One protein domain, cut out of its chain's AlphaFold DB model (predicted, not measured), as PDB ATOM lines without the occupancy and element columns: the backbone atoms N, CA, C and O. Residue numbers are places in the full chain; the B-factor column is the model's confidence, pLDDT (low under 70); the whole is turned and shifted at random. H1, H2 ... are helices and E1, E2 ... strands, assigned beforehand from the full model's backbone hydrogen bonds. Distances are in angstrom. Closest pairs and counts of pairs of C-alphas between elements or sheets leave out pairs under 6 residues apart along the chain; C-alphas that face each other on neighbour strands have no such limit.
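This is residues 9 to 86 of the 92 residues of the protein "Phosphonate C-P lyase system protein PhnH" of Clavibacter michiganensis subsp. chilensis (UniProt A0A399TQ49). Two small sheets of three strands each, E1 E4 E5 and E3 E2 E6, stand on opposite sides of a compact domain, and the one helix, H1, lies to one side of the gap between them, next to E6 at the edge of the second sheet. The backbone goes back and forth between the sheets: E1 is in the first, the hairpin E2 and E3 in the second, then come H1, the hairpin E4 and E5 in the first, and E6 in the second. The printed part has 78 residues and is mixed in class, with 11 residues in H1 and 28 in the six strands. The sheet in the order E1 E4 E5 is mixed, and the one in the order E3 E2 E6 is all antiparallel. The radius of gyration of the C-alphas is 12.1 A, and the rounded outline spans 32 by 25 by 24 A.

In the first sheet, E1 is residues 13 to 17, 13.0 A long, with C-alpha 13 at (100.099, 97.074, 176.695); E4 is residues 65 to 69, 13.0 A; and E5 is residues 74 to 77, 10.2 A. In the second, E3 is residues 38 to 41, 10.3 A; E2 is residues 26 to 30, 13.5 A; and E6 is residues 82 to 86, 12.7 A, with C-alpha 86 at (89.105, 88.397, 155.119). H1 is residues 47 to 57, 15.4 A, with C-alpha 47 at (94.484, 98.493, 156.703).

E4 is the inner strand of the first sheet. It is parallel to E1 at 26 degrees, with N 16 and O 67 within hydrogen-bond range at 2.8 A. It is antiparallel to E5 at 158 degrees, with N 68 and O 75 at 2.8 A. In the second sheet the inner strand E2 is antiparallel to E3 at 153 degrees, with N 29 and O 38 at 2.8 A. It is antiparallel to E6 at 148 degrees, with N 28 and O 84 at 2.8 A. E2 and E4 are apart, and so are E5 and E6. H1 only grazes the sheet E3 E2 E6, with residues 47 to 57; the closest C-alphas of H1 and E6, those of Leu 50 and Leu 83, are 6.6 A apart. H1 is only just on the sheet E1 E4 E5, with 5 pairs of C-alphas within 10 A, and only grazes it with residues 53 to 57. In H1 every O i to N i+4 pair is within hydrogen-bond range.

The two C-alphas farthest apart, those of Arg 10 and Ala 24, are 34.6 A apart. The printed part has no cut and no long link. The links from E3 to H1, E4 to E5 and E5 to E6 are tight. The mean pLDDT of the printed part is 96.6, and no printed residue is under 70.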
ATOM      1  N   HIS A   9     109.445  92.132 178.121       95.56
ATOM      2  CA  HIS A   9     108.357  92.282 179.088       95.56
ATOM      3  C   HIS A   9     108.127  93.738 179.531       95.56
ATOM      4  O   HIS A   9     107.084  94.043 180.099       95.56
ATOM      5  N   ARG A  10     109.069  94.656 179.258       97.12
ATOM      6  CA  ARG A  10     108.920  96.100 179.535       97.12
ATOM      7  C   ARG A  10     108.225  96.869 178.409       97.12
ATOM      8  O   ARG A  10     108.197  98.101 178.401       97.12
ATOM      9  N   SER A  11     107.681  96.156 177.432       97.50
ATOM     10  CA  SER A  11     106.732  96.693 176.464       97.50
ATOM     11  C   SER A  11     105.504  97.308 177.135       97.50
ATOM     12  O   SER A  11     105.087  96.885 178.209       97.50
ATOM     13  N   ALA A  12     104.859  98.240 176.445       97.69
ATOM     14  CA  ALA A  12     103.536  98.708 176.821       97.69
ATOM     15  C   ALA A  12     102.453  97.726 176.348       97.69
ATOM     16  O   ALA A  12     102.552  97.176 175.250       97.69
ATOM     17  N   THR A  13     101.390  97.608 177.140       97.75
ATOM     18  CA  THR A  13     100.099  97.074 176.695       97.75
ATOM     19  C   THR A  13      99.198  98.259 176.361       97.75
ATOM     20  O   THR A  13      98.969  99.121 177.210       97.75
ATOM     21  N   ALA A  14      98.738  98.345 175.118       96.81
ATOM     22  CA  ALA A  14      97.828  99.394 174.676       96.81
ATOM     23  C   ALA A  14      96.377  98.952 174.898       96.81
ATOM     24  O   ALA A  14      96.041  97.793 174.671       96.81
ATOM     25  N   LEU A  15      95.522  99.879 175.326       97.69
ATOM     26  CA  LEU A  15      94.077  99.674 175.386       97.69
ATOM     27  C   LEU A  15      93.455 100.437 174.219       97.69
ATOM     28  O   LEU A  15      93.659 101.645 174.100       97.69
ATOM     29  N   LEU A  16      92.721  99.729 173.368       96.88
ATOM     30  CA  LEU A  16      91.939 100.313 172.290       96.88
ATOM     31  C   LEU A  16      90.462 100.190 172.643       96.88
ATOM     32  O   LEU A  16      89.928  99.091 172.757       96.88
ATOM     33  N   ASP A  17      89.829 101.339 172.828       97.56
ATOM     34  CA  ASP A  17      88.387 101.440 172.991       97.56
ATOM     35  C   ASP A  17      87.707 101.207 171.640       97.56
ATOM     36  O   ASP A  17      87.967 101.933 170.680       97.56
ATOM     37  N   VAL A  18      86.877 100.169 171.563       97.00
ATOM     38  CA  VAL A  18      86.189  99.754 170.331       97.00
ATOM     39  C   VAL A  18      84.665  99.811 170.455       97.00
ATOM     40  O   VAL A  18      83.974  99.321 169.567       97.00
ATOM     41  N   ARG A  19      84.140 100.426 171.524       96.38
ATOM     42  CA  ARG A  19      82.705 100.429 171.875       96.38
ATOM     43  C   ARG A  19      81.779 100.912 170.765       96.38
ATOM     44  O   ARG A  19      80.720 100.336 170.548       96.38
ATOM     45  N   ASP A  20      82.204 101.943 170.047       95.06
ATOM     46  CA  ASP A  20      81.407 102.579 168.995       95.06
ATOM     47  C   ASP A  20      81.929 102.250 167.585       95.06
ATOM     48  O   ASP A  20      81.595 102.925 166.608       95.06
ATOM     49  N   ALA A  21      82.784 101.230 167.455       95.00
ATOM     50  CA  ALA A  21      83.323 100.834 166.163       95.00
ATOM     51  C   ALA A  21      82.225 100.218 165.282       95.00
ATOM     52  O   ALA A  21      81.599  99.219 165.634       95.00
ATOM     53  N   VAL A  22      82.024 100.792 164.095       93.44
ATOM     54  CA  VAL A  22      80.998 100.369 163.133       93.44
ATOM     55  C   VAL A  22      81.626  99.869 161.837       93.44
ATOM     56  O   VAL A  22      82.587 100.441 161.331       93.44
ATOM     57  N   GLY A  23      81.064  98.805 161.267       91.75
ATOM     58  CA  GLY A  23      81.529  98.238 160.002       91.75
ATOM     59  C   GLY A  23      81.301  96.733 159.916       91.75
ATOM     60  O   GLY A  23      80.869  96.100 160.871       91.75
ATOM     61  N   ALA A  24      81.605  96.164 158.751       92.62
ATOM     62  CA  ALA A  24      81.462  94.730 158.476       92.62
ATOM     63  C   ALA A  24      82.813  94.031 158.254       92.62
ATOM     64  O   ALA A  24      82.870  92.937 157.690       92.62
ATOM     65  N   ARG A  25      83.924  94.682 158.623       94.25
ATOM     66  CA  ARG A  25      85.249  94.097 158.433       94.25
ATOM     67  C   ARG A  25      85.401  92.884 159.342       94.25
ATOM     68  O   ARG A  25      85.073  92.930 160.525       94.25
ATOM     69  N   ARG A  26      85.959  91.820 158.773       96.31
ATOM     70  CA  ARG A  26      86.338  90.608 159.489       96.31
ATOM     71  C   ARG A  26      87.836  90.397 159.367       96.31
ATOM     72  O   ARG A  26      88.448  90.751 158.354       96.31
ATOM     73  N   ILE A  27      88.422  89.816 160.402       97.12
ATOM     74  CA  ILE A  27      89.834  89.445 160.426       97.12
ATOM     75  C   ILE A  27      89.976  87.957 160.697       97.12
ATOM     76  O   ILE A  27      89.208  87.372 161.456       97.12
ATOM     77  N   ARG A  28      91.006  87.367 160.099       97.69
ATOM     78  CA  ARG A  28      91.528  86.051 160.443       97.69
ATOM     79  C   ARG A  28      92.728  86.221 161.362       97.69
ATOM     80  O   ARG A  28      93.667  86.945 161.020       97.69
ATOM     81  N   ALA A  29      92.681  85.550 162.505       98.00
ATOM     82  CA  ALA A  29      93.728  85.516 163.511       98.00
ATOM     83  C   ALA A  29      94.381  84.131 163.569       98.00
ATOM     84  O   ALA A  29      93.694  83.111 163.541       98.00
ATOM     85  N   GLU A  30      95.708  84.103 163.677       98.19
ATOM     86  CA  GLU A  30      96.505  82.880 163.811       98.19
ATOM     87  C   GLU A  30      97.698  83.104 164.741       98.19
ATOM     88  O   GLU A  30      98.242  84.208 164.809       98.19
ATOM     89  N   GLY A  31      98.180  82.047 165.388       97.19
ATOM     90  CA  GLY A  31      99.376  82.097 166.228       97.19
ATOM     91  C   GLY A  31      99.239  81.259 167.497       97.19
ATOM     92  O   GLY A  31      98.269  80.514 167.644       97.19
ATOM     93  N   PRO A  32     100.210  81.355 168.423       97.12
ATOM     94  CA  PRO A  32     100.158  80.637 169.692       97.12
ATOM     95  C   PRO A  32      98.862  80.929 170.460       97.12
ATOM     96  O   PRO A  32      98.494  82.088 170.631       97.12
ATOM     97  N   GLY A  33      98.187  79.877 170.931       96.44
ATOM     98  CA  GLY A  33      96.901  79.983 171.631       96.44
ATOM     99  C   GLY A  33      95.661  79.930 170.730       96.44
ATOM    100  O   GLY A  33      94.553  79.950 171.254       96.44
ATOM    101  N   ILE A  34      95.825  79.822 169.406       97.38
ATOM    102  CA  ILE A  34      94.736  79.636 168.436       97.38
ATOM    103  C   ILE A  34      94.938  78.287 167.733       97.38
ATOM    104  O   ILE A  34      96.002  78.044 167.164       97.38
ATOM    105  N   ASP A  35      93.927  77.414 167.757       97.38
ATOM    106  CA  ASP A  35      93.956  76.145 167.020       97.38
ATOM    107  C   ASP A  35      93.656  76.388 165.534       97.38
ATOM    108  O   ASP A  35      92.528  76.690 165.143       97.38
ATOM    109  N   GLY A  36      94.698  76.342 164.703       97.19
ATOM    110  CA  GLY A  36      94.622  76.716 163.295       97.19
ATOM    111  C   GLY A  36      94.389  78.215 163.119       97.19
ATOM    112  O   GLY A  36      95.344  78.984 163.004       97.19
ATOM    113  N   HIS A  37      93.123  78.628 163.069       97.06
ATOM    114  CA  HIS A  37      92.729  80.021 162.884       97.06
ATOM    115  C   HIS A  37      91.387  80.341 163.542       97.06
ATOM    116  O   HIS A  37      90.538  79.472 163.710       97.06
ATOM    117  N   ALA A  38      91.179  81.622 163.831       96.19
ATOM    118  CA  ALA A  38      89.896  82.163 164.256       96.19
ATOM    119  C   ALA A  38      89.481  83.306 163.330       96.19
ATOM    120  O   ALA A  38      90.326  84.087 162.893       96.19
ATOM    121  N   ILE A  39      88.184  83.419 163.051       96.50
ATOM    122  CA  ILE A  39      87.614  84.576 162.360       96.50
ATOM    123  C   ILE A  39      86.778  85.365 163.349       96.50
ATOM    124  O   ILE A  39      85.976  84.794 164.086       96.50
ATOM    125  N   ALA A  40      86.983  86.676 163.361       93.94
ATOM    126  CA  ALA A  40      86.273  87.589 164.236       93.94
ATOM    127  C   ALA A  40      85.822  88.832 163.472       93.94
ATOM    128  O   ALA A  40      86.505  89.305 162.555       93.94
ATOM    129  N   ASP A  41      84.684  89.374 163.893       94.69
ATOM    130  CA  ASP A  41      84.252  90.698 163.472       94.69
ATOM    131  C   ASP A  41      85.181  91.736 164.111       94.69
ATOM    132  O   ASP A  41      85.465  91.705 165.310       94.69
ATOM    133  N   ALA A  42      85.703  92.636 163.288       96.06
ATOM    134  CA  ALA A  42      86.662  93.649 163.697       96.06
ATOM    135  C   ALA A  42      86.342  94.979 163.007       96.06
ATOM    136  O   ALA A  42      87.123  95.448 162.174       96.06
ATOM    137  N   PRO A  43      85.197  95.607 163.340       95.38
ATOM    138  CA  PRO A  43      84.804  96.896 162.767       95.38
ATOM    139  C   PRO A  43      85.793  98.026 163.101       95.38
ATOM    140  O   PRO A  43      85.837  99.032 162.407       95.38
ATOM    141  N   TRP A  44      86.605  97.843 164.143       95.31
ATOM    142  CA  TRP A  44      87.659  98.755 164.585       95.31
ATOM    143  C   TRP A  44      88.957  98.642 163.773       95.31
ATOM    144  O   TRP A  44      89.834  99.493 163.908       95.31
ATOM    145  N   ALA A  45      89.128  97.580 162.982       96.00
ATOM    146  CA  ALA A  45      90.348  97.369 162.219       96.00
ATOM    147  C   ALA A  45      90.301  98.139 160.893       96.00
ATOM    148  O   ALA A  45      89.300  98.132 160.177       96.00
ATOM    149  N   ASP A  46      91.426  98.728 160.514       95.38
ATOM    150  CA  ASP A  46      91.665  99.263 159.179       95.38
ATOM    151  C   ASP A  46      92.989  98.719 158.621       95.38
ATOM    152  O   ASP A  46      93.721  97.983 159.291       95.38
ATOM    153  N   ASP A  47      93.283  99.022 157.357       96.06
ATOM    154  CA  ASP A  47      94.484  98.493 156.703       96.06
ATOM    155  C   ASP A  47      95.768  99.028 157.358       96.06
ATOM    156  O   ASP A  47      96.739  98.286 157.505       96.06
ATOM    157  N   ALA A  48      95.748 100.275 157.841       96.69
ATOM    158  CA  ALA A  48      96.881 100.889 158.528       96.69
ATOM    159  C   ALA A  48      97.203 100.176 159.850       96.69
ATOM    160  O   ALA A  48      98.370  99.897 160.140       96.69
ATOM    161  N   LEU A  49      96.182  99.828 160.632       96.12
ATOM    162  CA  LEU A  49      96.326  99.052 161.854       96.12
ATOM    163  C   LEU A  49      96.843  97.650 161.544       96.12
ATOM    164  O   LEU A  49      97.738  97.172 162.239       96.12
ATOM    165  N   LEU A  50      96.320  96.984 160.511       97.50
ATOM    166  CA  LEU A  50      96.774  95.641 160.133       97.50
ATOM    167  C   LEU A  50      98.246  95.632 159.693       97.50
ATOM    168  O   LEU A  50      98.991  94.721 160.069       97.50
ATOM    169  N   ASP A  51      98.691  96.654 158.963       98.06
ATOM    170  CA  ASP A  51     100.100  96.825 158.602       98.06
ATOM    171  C   ASP A  51     100.978  97.133 159.820       98.06
ATOM    172  O   ASP A  51     102.032  96.512 159.997       98.06
ATOM    173  N   ALA A  52     100.528  98.022 160.710       97.12
ATOM    174  CA  ALA A  52     101.228  98.309 161.960       97.12
ATOM    175  C   ALA A  52     101.340  97.058 162.847       97.12
ATOM    176  O   ALA A  52     102.387  96.815 163.456       97.12
ATOM    177  N   TRP A  53     100.292  96.233 162.886       97.94
ATOM    178  CA  TRP A  53     100.259  94.984 163.635       97.94
ATOM    179  C   TRP A  53     101.202  93.931 163.044       97.94
ATOM    180  O   TRP A  53     101.939  93.271 163.778       97.94
ATOM    181  N   ARG A  54     101.265  93.821 161.712       98.00
ATOM    182  CA  ARG A  54     102.253  92.977 161.026       98.00
ATOM    183  C   ARG A  54     103.682  93.393 161.385       98.00
ATOM    184  O   ARG A  54     104.457  92.549 161.829       98.00
ATOM    185  N   ALA A  55     103.999  94.684 161.288       97.81
ATOM    186  CA  ALA A  55     105.310  95.209 161.673       97.81
ATOM    187  C   ALA A  55     105.599  95.039 163.178       97.81
ATOM    188  O   ALA A  55     106.752  94.928 163.593       97.81
ATOM    189  N   ASN A  56     104.574  95.044 164.038       97.69
ATOM    190  CA  ASN A  56     104.698  94.711 165.460       97.69
ATOM    191  C   ASN A  56     105.160  93.265 165.671       97.69
ATOM    192  O   ASN A  56     106.146  93.058 166.374       97.69
ATOM    193  N   GLY A  57     104.528  92.299 165.003       97.12
ATOM    194  CA  GLY A  57     104.903  90.887 165.104       97.12
ATOM    195  C   GLY A  57     106.275  90.552 164.506       97.12
ATOM    196  O   GLY A  57     106.989  89.714 165.052       97.12
ATOM    197  N   GLU A  58     106.697  91.238 163.438       97.25
ATOM    198  CA  GLU A  58     108.023  91.053 162.810       97.25
ATOM    199  C   GLU A  58     109.199  91.392 163.748       97.25
ATOM    200  O   GLU A  58     110.331  90.980 163.500       97.25
ATOM    201  N   ARG A  59     108.945  92.121 164.844       96.31
ATOM    202  CA  ARG A  59     109.957  92.532 165.832       96.31
ATOM    203  C   ARG A  59     110.081  91.590 167.029       96.31
ATOM    204  O   ARG A  59     110.837  91.917 167.945       96.31
ATOM    205  N   PHE A  60     109.352  90.473 167.040       95.50
ATOM    206  CA  PHE A  60     109.374  89.512 168.142       95.50
ATOM    207  C   PHE A  60     110.824  89.169 168.568       95.50
ATOM    208  O   PHE A  60     111.642  88.880 167.695       95.50
ATOM    209  N   PRO A  61     111.163  89.205 169.879       96.25
ATOM    210  CA  PRO A  61     110.254  89.224 171.035       96.25
ATOM    211  C   PRO A  61     109.721  90.609 171.439       96.25
ATOM    212  O   PRO A  61     108.861  90.709 172.320       96.25
ATOM    213  N   ARG A  62     110.177  91.688 170.798       97.69
ATOM    214  CA  ARG A  62     109.666  93.046 171.036       97.69
ATOM    215  C   ARG A  62     108.294  93.241 170.403       97.69
ATOM    216  O   ARG A  62     107.880  92.497 169.520       97.69
ATOM    217  N   GLY A  63     107.610  94.283 170.848       97.44
ATOM    218  CA  GLY A  63     106.295  94.674 170.359       97.44
ATOM    219  C   GLY A  63     105.387  95.104 171.499       97.44
ATOM    220  O   GLY A  63     105.722  94.940 172.667       97.44
ATOM    221  N   VAL A  64     104.254  95.698 171.159       98.06
ATOM    222  CA  VAL A  64     103.176  95.970 172.118       98.06
ATOM    223  C   VAL A  64     102.143  94.856 172.064       98.06
ATOM    224  O   VAL A  64     101.954  94.238 171.016       98.06
ATOM    225  N   ASP A  65     101.453  94.639 173.175       98.00
ATOM    226  CA  ASP A  65     100.237  93.826 173.211       98.00
ATOM    227  C   ASP A  65      99.021  94.761 173.218       98.00
ATOM    228  O   ASP A  65      99.108  95.886 173.720       98.00
ATOM    229  N   LEU A  66      97.899  94.323 172.646       97.81
ATOM    230  CA  LEU A  66      96.687  95.135 172.530       97.81
ATOM    231  C   LEU A  66      95.539  94.491 173.304       97.81
ATOM    232  O   LEU A  66      95.265  93.303 173.142       97.81
ATOM    233  N   LEU A  67      94.851  95.285 174.118       98.25
ATOM    234  CA  LEU A  67      93.560  94.941 174.701       98.25
ATOM    235  C   LEU A  67      92.483  95.760 173.996       98.25
ATOM    236  O   LEU A  67      92.506  96.988 174.035       98.25
ATOM    237  N   LEU A  68      91.553  95.072 173.350       97.81
ATOM    238  CA  LEU A  68      90.361  95.642 172.741       97.81
ATOM    239  C   LEU A  68      89.281  95.676 173.816       97.81
ATOM    240  O   LEU A  68      88.933  94.627 174.361       97.81
ATOM    241  N   VAL A  69      88.791  96.865 174.148       98.12
ATOM    242  CA  VAL A  69      87.822  97.074 175.226       98.12
ATOM    243  C   VAL A  69      86.505  97.534 174.624       98.12
ATOM    244  O   VAL A  69      86.431  98.595 174.007       98.12
ATOM    245  N   ASP A  70      85.473  96.726 174.824       96.00
ATOM    246  CA  ASP A  70      84.089  97.018 174.473       96.00
ATOM    247  C   ASP A  70      83.249  97.198 175.761       96.00
ATOM    248  O   ASP A  70      83.755  97.070 176.876       96.00
ATOM    249  N   ALA A  71      81.960  97.520 175.643       92.81
ATOM    250  CA  ALA A  71      81.104  97.931 176.752       92.81
ATOM    251  C   ALA A  71      80.948  96.847 177.831       92.81
ATOM    252  O   ALA A  71      80.782  97.166 179.008       92.81
ATOM    253  N   GLY A  72      81.013  95.572 177.441       94.81
ATOM    254  CA  GLY A  72      80.902  94.433 178.355       94.81
ATOM    255  C   GLY A  72      81.882  93.302 178.069       94.81
ATOM    256  O   GLY A  72      81.745  92.227 178.649       94.81
ATOM    257  N   SER A  73      82.847  93.507 177.172       95.19
ATOM    258  CA  SER A  73      83.793  92.468 176.777       95.19
ATOM    259  C   SER A  73      85.198  93.022 176.573       95.19
ATOM    260  O   SER A  73      85.395  94.211 176.320       95.19
ATOM    261  N   VAL A  74      86.186  92.141 176.718       96.56
ATOM    262  CA  VAL A  74      87.586  92.437 176.426       96.56
ATOM    263  C   VAL A  74      88.146  91.300 175.589       96.56
ATOM    264  O   VAL A  74      87.972  90.130 175.932       96.56
ATOM    265  N   ALA A  75      88.852  91.648 174.519       96.19
ATOM    266  CA  ALA A  75      89.656  90.716 173.740       96.19
ATOM    267  C   ALA A  75      91.125  91.141 173.783       96.19
ATOM    268  O   ALA A  75      91.440  92.328 173.844       96.19
ATOM    269  N   ALA A  76      92.036  90.173 173.753       96.94
ATOM    270  CA  ALA A  76      93.469  90.430 173.779       96.94
ATOM    271  C   ALA A  76      94.121  89.955 172.483       96.94
ATOM    272  O   ALA A  76      93.848  88.856 172.004       96.94
ATOM    273  N   LEU A  77      95.027  90.770 171.956       97.62
ATOM    274  CA  LEU A  77      95.914  90.425 170.859       97.62
ATOM    275  C   LEU A  77      97.354  90.487 171.385       97.62
ATOM    276  O   LEU A  77      97.934  91.572 171.482       97.62
ATOM    277  N   PRO A  78      97.950  89.345 171.760       97.50
ATOM    278  CA  PRO A  78      99.384  89.262 172.014       97.50
ATOM    279  C   PRO A  78     100.179  89.602 170.754       97.50
ATOM    280  O   PRO A  78      99.756  89.237 169.655       97.50
ATOM    281  N   ARG A  79     101.362  90.207 170.893       97.06
ATOM    282  CA  ARG A  79     102.224  90.655 169.777       97.06
ATOM    283  C   ARG A  79     102.583  89.582 168.741       97.06
ATOM    284  O   ARG A  79     103.001  89.914 167.639       97.06
ATOM    285  N   THR A  80     102.453  88.302 169.090       97.50
ATOM    286  CA  THR A  80     102.691  87.152 168.202       97.50
ATOM    287  C   THR A  80     101.489  86.788 167.330       97.50
ATOM    288  O   THR A  80     101.637  86.006 166.392       97.50
ATOM    289  N   THR A  81     100.307  87.334 167.623       98.12
ATOM    290  CA  THR A  81      99.078  87.070 166.869       98.12
ATOM    291  C   THR A  81      99.209  87.658 165.475       98.12
ATOM    292  O   THR A  81      99.462  88.849 165.317       98.12
ATOM    293  N   ARG A  82      99.015  86.855 164.436       98.00
ATOM    294  CA  ARG A  82      99.027  87.317 163.046       98.00
ATOM    295  C   ARG A  82      97.603  87.625 162.622       98.00
ATOM    296  O   ARG A  82      96.737  86.771 162.763       98.00
ATOM    297  N   LEU A  83      97.387  88.825 162.087       97.81
ATOM    298  CA  LEU A  83      96.080  89.286 161.621       97.81
ATOM    299  C   LEU A  83      96.096  89.542 160.115       97.81
ATOM    300  O   LEU A  83      97.059  90.104 159.579       97.81
ATOM    301  N   ARG A  84      95.020  89.145 159.437       96.81
ATOM    302  CA  ARG A  84      94.757  89.439 158.021       96.81
ATOM    303  C   ARG A  84      93.285  89.785 157.841       96.81
ATOM    304  O   ARG A  84      92.439  89.190 158.502       96.81
ATOM    305  N   ALA A  85      92.980  90.722 156.949       95.56
ATOM    306  CA  ALA A  85      91.602  90.948 156.527       95.56
ATOM    307  C   ALA A  85      91.084  89.716 155.769       95.56
ATOM    308  O   ALA A  85      91.841  89.091 155.024       95.56
ATOM    309  N   VAL A  86      89.806  89.391 155.944       94.31
ATOM    310  CA  VAL A  86      89.105  88.397 155.119       94.31
ATOM    311  C   VAL A  86      87.924  89.058 154.422       94.31
ATOM    312  O   VAL A  86      87.300  89.957 154.992       94.31
TER     313      VAL A  86